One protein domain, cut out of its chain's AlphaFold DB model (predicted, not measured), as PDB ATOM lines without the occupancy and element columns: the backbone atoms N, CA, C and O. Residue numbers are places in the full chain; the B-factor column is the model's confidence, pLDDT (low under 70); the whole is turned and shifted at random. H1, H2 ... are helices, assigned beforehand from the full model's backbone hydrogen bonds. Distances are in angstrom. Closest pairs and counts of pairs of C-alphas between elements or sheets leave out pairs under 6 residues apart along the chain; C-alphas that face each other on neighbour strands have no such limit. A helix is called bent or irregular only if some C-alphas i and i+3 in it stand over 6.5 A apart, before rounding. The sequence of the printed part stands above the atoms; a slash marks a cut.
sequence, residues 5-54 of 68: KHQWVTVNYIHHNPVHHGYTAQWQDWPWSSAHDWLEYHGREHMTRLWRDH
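This is residues 5 to 54 of the 68 residues of an uncharacterized protein of Brevifollis gellanilyticus (UniProt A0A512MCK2). Three helices make three sides of an open frame: the longest, H1, forms one side, H2 runs back the opposite way, and H3 crosses between the end of H2 and the first half of H1. The long link, residues 21 to 34, loops round the remaining end, and the corner at residues 40 to 46 sticks out. The printed part has 50 residues with three named helices, in the order H1, H2, H3, and no named strand; its class is all helix. It is compact, with a radius of gyration of the C-alphas of 10.4 A, and spans 25 by 22 by 14 A.

H1, residues 5 to 20, begins at C-alpha 5 (177.312, 163.948, 185.139) and is 20.9 A long. It has a kink of 35 degrees near residue 14 and is irregular, with C-alphas 15 and 18 lying 7.0 A apart. H2, residues 35 to 42, is 10.6 A long and begins at C-alpha 35 (170.581, 148.430, 178.369). H3, residues 44 to 53, is 14.3 A long and ends at C-alpha 53 (181.316, 162.171, 177.545).

H1 and H2 are close but not clearly touching; their closest C-alphas, those of His 15 and Ala 35, are 6.1 A apart. They run opposite ways at a tilt of 37 degrees, only just steep. H1 and H3 are close but not clearly touching, about perpendicular at 74 degrees, with the closest C-alphas, of Asn 12 and Trp 51, 6.7 A apart. H2 and H3 are close but not clearly touching, about perpendicular at 78 degrees, with the closest C-alphas, of Leu 39 and Met 47, 6.8 A apart. In H2 and H3 every O i to N i+4 pair is within hydrogen-bond range; in H1, 10 of 12 are.

The two C-alphas farthest apart, of Lys 5 and Tyr 23, are 26.7 A apart. The link from H1 to H2 is long; that from H2 to H3 is tight. The printed part has no cut. Its mean pLDDT is 94.1, and no printed residue is under 70.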
ATOM      1  N   LYS A   5     176.103 164.680 185.535       86.38
ATOM      2  CA  LYS A   5     177.312 163.948 185.139       86.38
ATOM      3  C   LYS A   5     177.532 162.677 185.964       86.38
ATOM      4  O   LYS A   5     177.929 161.661 185.405       86.38
ATOM      5  N   HIS A   6     177.317 162.736 187.280       87.81
ATOM      6  CA  HIS A   6     177.471 161.568 188.145       87.81
ATOM      7  C   HIS A   6     176.411 160.511 187.832       87.81
ATOM      8  O   HIS A   6     176.760 159.342 187.751       87.81
ATOM      9  N   GLN A   7     175.161 160.922 187.584       90.62
ATOM     10  CA  GLN A   7     174.089 160.003 187.180       90.62
ATOM     11  C   GLN A   7     174.470 159.239 185.909       90.62
ATOM     12  O   GLN A   7     174.336 158.020 185.867       90.62
ATOM     13  N   TRP A   8     175.022 159.936 184.913       92.44
ATOM     14  CA  TRP A   8     175.418 159.318 183.652       92.44
ATOM     15  C   TRP A   8     176.585 158.342 183.772       92.44
ATOM     16  O   TRP A   8     176.549 157.261 183.186       92.44
ATOM     17  N   VAL A   9     177.576 158.663 184.604       93.88
ATOM     18  CA  VAL A   9     178.656 157.719 184.920       93.88
ATOM     19  C   VAL A   9     178.105 156.490 185.659       93.88
ATOM     20  O   VAL A   9     178.510 155.373 185.349       93.88
ATOM     21  N   THR A  10     177.145 156.661 186.577       93.00
ATOM     22  CA  THR A  10     176.496 155.537 187.275       93.00
ATOM     23  C   THR A  10     175.730 154.622 186.318       93.00
ATOM     24  O   THR A  10     175.836 153.404 186.435       93.00
ATOM     25  N   VAL A  11     174.969 155.180 185.370       93.81
ATOM     26  CA  VAL A  11     174.239 154.382 184.367       93.81
ATOM     27  C   VAL A  11     175.217 153.578 183.511       93.81
ATOM     28  O   VAL A  11     175.056 152.364 183.391       93.81
ATOM     29  N   ASN A  12     176.275 154.223 183.007       95.12
ATOM     30  CA  ASN A  12     177.321 153.535 182.248       95.12
ATOM     31  C   ASN A  12     177.967 152.414 183.071       95.12
ATOM     32  O   ASN A  12     178.188 151.331 182.539       95.12
ATOM     33  N   TYR A  13     178.235 152.638 184.364       94.69
ATOM     34  CA  TYR A  13     178.810 151.618 185.246       94.69
ATOM     35  C   TYR A  13     177.899 150.393 185.340       94.69
ATOM     36  O   TYR A  13     178.324 149.287 185.019       94.69
ATOM     37  N   ILE A  14     176.618 150.596 185.667       94.44
ATOM     38  CA  ILE A  14     175.634 149.512 185.799       94.44
ATOM     39  C   ILE A  14     175.531 148.695 184.506       94.44
ATOM     40  O   ILE A  14     175.513 147.465 184.557       94.44
ATOM     41  N   HIS A  15     175.481 149.356 183.345       95.69
ATOM     42  CA  HIS A  15     175.455 148.657 182.057       95.69
ATOM     43  C   HIS A  15     176.785 147.963 181.749       95.69
ATOM     44  O   HIS A  15     176.772 146.901 181.136       95.69
ATOM     45  N   HIS A  16     177.925 148.490 182.205       96.00
ATOM     46  CA  HIS A  16     179.232 147.852 182.021       96.00
ATOM     47  C   HIS A  16     179.476 146.652 182.942       96.00
ATOM     48  O   HIS A  16     180.324 145.819 182.618       96.00
ATOM     49  N   ASN A  17     178.789 146.537 184.079       94.75
ATOM     50  CA  ASN A  17     179.058 145.487 185.071       94.75
ATOM     51  C   ASN A  17     179.138 144.064 184.483       94.75
ATOM     52  O   ASN A  17     180.083 143.347 184.808       94.75
ATOM     53  N   PRO A  18     178.248 143.636 183.569       95.56
ATOM     54  CA  PRO A  18     178.355 142.326 182.931       95.56
ATOM     55  C   PRO A  18     179.657 142.113 182.150       95.56
ATOM     56  O   PRO A  18     180.176 141.000 182.117       95.56
ATOM     57  N   VAL A  19     180.205 143.173 181.552       95.38
ATOM     58  CA  VAL A  19     181.517 143.142 180.888       95.38
ATOM     59  C   VAL A  19     182.634 143.144 181.927       95.38
ATOM     60  O   VAL A  19     183.580 142.371 181.808       95.38
ATOM     61  N   HIS A  20     182.512 143.971 182.969       92.69
ATOM     62  CA  HIS A  20     183.493 144.054 184.054       92.69
ATOM     63  C   HIS A  20     183.709 142.697 184.745       92.69
ATOM     64  O   HIS A  20     184.848 142.301 184.978       92.69
ATOM     65  N   HIS A  21     182.630 141.952 184.986       92.19
ATOM     66  CA  HIS A  21     182.673 140.619 185.593       92.19
ATOM     67  C   HIS A  21     182.863 139.474 184.583       92.19
ATOM     68  O   HIS A  21     182.823 138.307 184.966       92.19
ATOM     69  N   GLY A  22     183.070 139.777 183.297       94.75
ATOM     70  CA  GLY A  22     183.371 138.776 182.270       94.75
ATOM     71  C   GLY A  22     182.194 137.890 181.848       94.75
ATOM     72  O   GLY A  22     182.410 136.856 181.221       94.75
ATOM     73  N   TYR A  23     180.953 138.277 182.152       95.69
ATOM     74  CA  TYR A  23     179.764 137.544 181.713       95.69
ATOM     75  C   TYR A  23     179.463 137.730 180.225       95.69
ATOM     76  O   TYR A  23     178.828 136.874 179.611       95.69
ATOM     77  N   THR A  24     179.896 138.848 179.641       96.94
ATOM     78  CA  THR A  24     179.703 139.133 178.219       96.94
ATOM     79  C   THR A  24     180.802 140.032 177.650       96.94
ATOM     80  O   THR A  24     181.493 140.730 178.389       96.94
ATOM     81  N   ALA A  25     180.960 140.027 176.324       96.12
ATOM     82  CA  ALA A  25     181.926 140.861 175.609       96.12
ATOM     83  C   ALA A  25     181.436 142.301 175.389       96.12
ATOM     84  O   ALA A  25     182.252 143.218 175.296       96.12
ATOM     85  N   GLN A  26     180.119 142.516 175.296       94.75
ATOM     86  CA  GLN A  26     179.528 143.845 175.137       94.75
ATOM     87  C   GLN A  26     178.370 144.029 176.112       94.75
ATOM     88  O   GLN A  26     177.568 143.126 176.321       94.75
ATOM     89  N   TRP A  27     178.245 145.227 176.684       94.50
ATOM     90  CA  TRP A  27     177.226 145.534 177.694       94.50
ATOM     91  C   TRP A  27     175.794 145.290 177.200       94.50
ATOM     92  O   TRP A  27     174.956 144.790 177.943       94.50
ATOM     93  N   GLN A  28     175.532 145.578 175.924       94.75
ATOM     94  CA  GLN A  28     174.240 145.350 175.273       94.75
ATOM     95  C   GLN A  28     173.932 143.880 174.965       94.75
ATOM     96  O   GLN A  28     172.831 143.589 174.520       94.75
ATOM     97  N   ASP A  29     174.864 142.954 175.188       96.19
ATOM     98  CA  ASP A  29     174.609 141.522 175.014       96.19
ATOM     99  C   ASP A  29     174.067 140.885 176.311       96.19
ATOM    100  O   ASP A  29     173.720 139.705 176.318       96.19
ATOM    101  N   TRP A  30     174.006 141.629 177.426       96.88
ATOM    102  CA  TRP A  30     173.488 141.131 178.702       96.88
ATOM    103  C   TRP A  30     171.964 141.317 178.812       96.88
ATOM    104  O   TRP A  30     171.502 142.438 179.065       96.88
ATOM    105  N   PRO A  31     171.164 140.233 178.723       94.50
ATOM    106  CA  PRO A  31     169.709 140.334 178.586       94.50
ATOM    107  C   PRO A  31     169.003 140.754 179.880       94.50
ATOM    108  O   PRO A  31     167.852 141.175 179.852       94.50
ATOM    109  N   TRP A  32     169.680 140.648 181.027       94.94
ATOM    110  CA  TRP A  32     169.131 140.994 182.340       94.94
ATOM    111  C   TRP A  32     169.504 142.418 182.774       94.94
ATOM    112  O   TRP A  32     169.692 142.682 183.961       94.94
ATOM    113  N   SER A  33     169.654 143.336 181.818       94.31
ATOM    114  CA  SER A  33     169.861 144.762 182.082       94.31
ATOM    115  C   SER A  33     168.850 145.622 181.337       94.31
ATOM    116  O   SER A  33     168.292 145.226 180.318       94.31
ATOM    117  N   SER A  34     168.682 146.856 181.808       95.69
ATOM    118  CA  SER A  34     167.903 147.886 181.114       95.69
ATOM    119  C   SER A  34     168.613 148.470 179.883       95.69
ATOM    120  O   SER A  34     168.102 149.405 179.276       95.69
ATOM    121  N   ALA A  35     169.789 147.955 179.504       94.88
ATOM    122  CA  ALA A  35     170.581 148.430 178.369       94.88
ATOM    123  C   ALA A  35     169.770 148.509 177.064       94.88
ATOM    124  O   ALA A  35     169.916 149.462 176.298       94.88
ATOM    125  N   HIS A  36     168.902 147.524 176.831       95.19
ATOM    126  CA  HIS A  36     168.068 147.433 175.633       95.19
ATOM    127  C   HIS A  36     167.006 148.534 175.584       95.19
ATOM    128  O   HIS A  36     166.960 149.284 174.611       95.19
ATOM    129  N   ASP A  37     166.237 148.695 176.663       95.81
ATOM    130  CA  ASP A  37     165.220 149.748 176.781       95.81
ATOM    131  C   ASP A  37     165.850 151.140 176.620       95.81
ATOM    132  O   ASP A  37     165.289 152.046 176.004       95.81
ATOM    133  N   TRP A  38     167.064 151.308 177.147       94.06
ATOM    134  CA  TRP A  38     167.829 152.546 177.041       94.06
ATOM    135  C   TRP A  38     168.280 152.853 175.615       94.06
ATOM    136  O   TRP A  38     168.173 154.004 175.178       94.06
ATOM    137  N   LEU A  39     168.767 151.839 174.897       94.06
ATOM    138  CA  LEU A  39     169.124 151.943 173.485       94.06
ATOM    139  C   LEU A  39     167.908 152.267 172.615       94.06
ATOM    140  O   LEU A  39     168.039 153.065 171.688       94.06
ATOM    141  N   GLU A  40     166.751 151.677 172.918       95.62
ATOM    142  CA  GLU A  40     165.499 151.939 172.207       95.62
ATOM    143  C   GLU A  40     165.008 153.373 172.445       95.62
ATOM    144  O   GLU A  40     164.722 154.093 171.489       95.62
ATOM    145  N   TYR A  41     164.978 153.822 173.703       95.69
ATOM    146  CA  TYR A  41     164.440 155.134 174.065       95.69
ATOM    147  C   TYR A  41     165.326 156.306 173.614       95.69
ATOM    148  O   TYR A  41     164.820 157.308 173.109       95.69
ATOM    149  N   HIS A  42     166.647 156.205 173.795       92.75
ATOM    150  CA  HIS A  42     167.573 157.310 173.508       92.75
ATOM    151  C   HIS A  42     168.201 157.225 172.112       92.75
ATOM    152  O   HIS A  42     168.698 158.222 171.583       92.75
ATOM    153  N   GLY A  43     168.210 156.034 171.514       94.56
ATOM    154  CA  GLY A  43     168.891 155.770 170.258       94.56
ATOM    155  C   GLY A  43     170.404 155.580 170.415       94.56
ATOM    156  O   GLY A  43     171.077 156.126 171.296       94.56
ATOM    157  N   ARG A  44     170.975 154.811 169.484       92.50
ATOM    158  CA  ARG A  44     172.394 154.418 169.499       92.50
ATOM    159  C   ARG A  44     173.366 155.597 169.471       92.50
ATOM    160  O   ARG A  44     174.409 155.550 170.121       92.50
ATOM    161  N   GLU A  45     173.065 156.636 168.696       95.06
ATOM    162  CA  GLU A  45     173.953 157.796 168.568       95.06
ATOM    163  C   GLU A  45     174.064 158.565 169.887       95.06
ATOM    164  O   GLU A  45     175.172 158.896 170.311       95.06
ATOM    165  N   HIS A  46     172.932 158.794 170.559       92.69
ATOM    166  CA  HIS A  46     172.906 159.457 171.856       92.69
ATOM    167  C   HIS A  46     173.687 158.650 172.893       92.69
ATOM    168  O   HIS A  46     174.598 159.188 173.518       92.69
ATOM    169  N   MET A  47     173.419 157.343 172.990       93.00
ATOM    170  CA  MET A  47     174.141 156.461 173.912       93.00
ATOM    171  C   MET A  47     175.648 156.463 173.634       93.00
ATOM    172  O   MET A  47     176.447 156.553 174.561       93.00
ATOM    173  N   THR A  48     176.067 156.458 172.366       92.69
ATOM    174  CA  THR A  48     177.495 156.524 172.000       92.69
ATOM    175  C   THR A  48     178.159 157.816 172.486       92.69
ATOM    176  O   THR A  48     179.301 157.787 172.948       92.69
ATOM    177  N   ARG A  49     177.466 158.959 172.387       94.44
ATOM    178  CA  ARG A  49     177.968 160.239 172.916       94.44
ATOM    179  C   ARG A  49     178.040 160.205 174.439       94.44
ATOM    180  O   ARG A  49     179.065 160.569 174.997       94.44
ATOM    181  N   LEU A  50     177.015 159.664 175.089       92.62
ATOM    182  CA  LEU A  50     176.946 159.535 176.543       92.62
ATOM    183  C   LEU A  50     178.105 158.693 177.100       92.62
ATOM    184  O   LEU A  50     178.772 159.104 178.046       92.62
ATOM    185  N   TRP A  51     178.429 157.569 176.460       93.81
ATOM    186  CA  TRP A  51     179.605 156.760 176.800       93.81
ATOM    187  C   TRP A  51     180.933 157.505 176.625       93.81
ATOM    188  O   TRP A  51     181.855 157.319 177.419       93.81
ATOM    189  N   ARG A  52     181.041 158.359 175.602       93.25
ATOM    190  CA  ARG A  52     182.243 159.166 175.348       93.25
ATOM    191  C   ARG A  52     182.406 160.295 176.364       93.25
ATOM    192  O   ARG A  52     183.519 160.535 176.826       93.25
ATOM    193  N   ASP A  53     181.314 160.974 176.698       93.94
ATOM    194  CA  ASP A  53     181.316 162.171 177.545       93.94
ATOM    195  C   ASP A  53     181.369 161.817 179.045       93.94
ATOM    196  O   ASP A  53     181.821 162.617 179.876       93.94
ATOM    197  N   HIS A  54     180.969 160.589 179.392       92.62
ATOM    198  CA  HIS A  54     180.917 160.060 180.756       92.62
ATOM    199  C   HIS A  54     181.715 158.746 180.896       92.62
ATOM    200  O   HIS A  54     181.129 157.699 181.189       92.62
TER     201      HIS A  54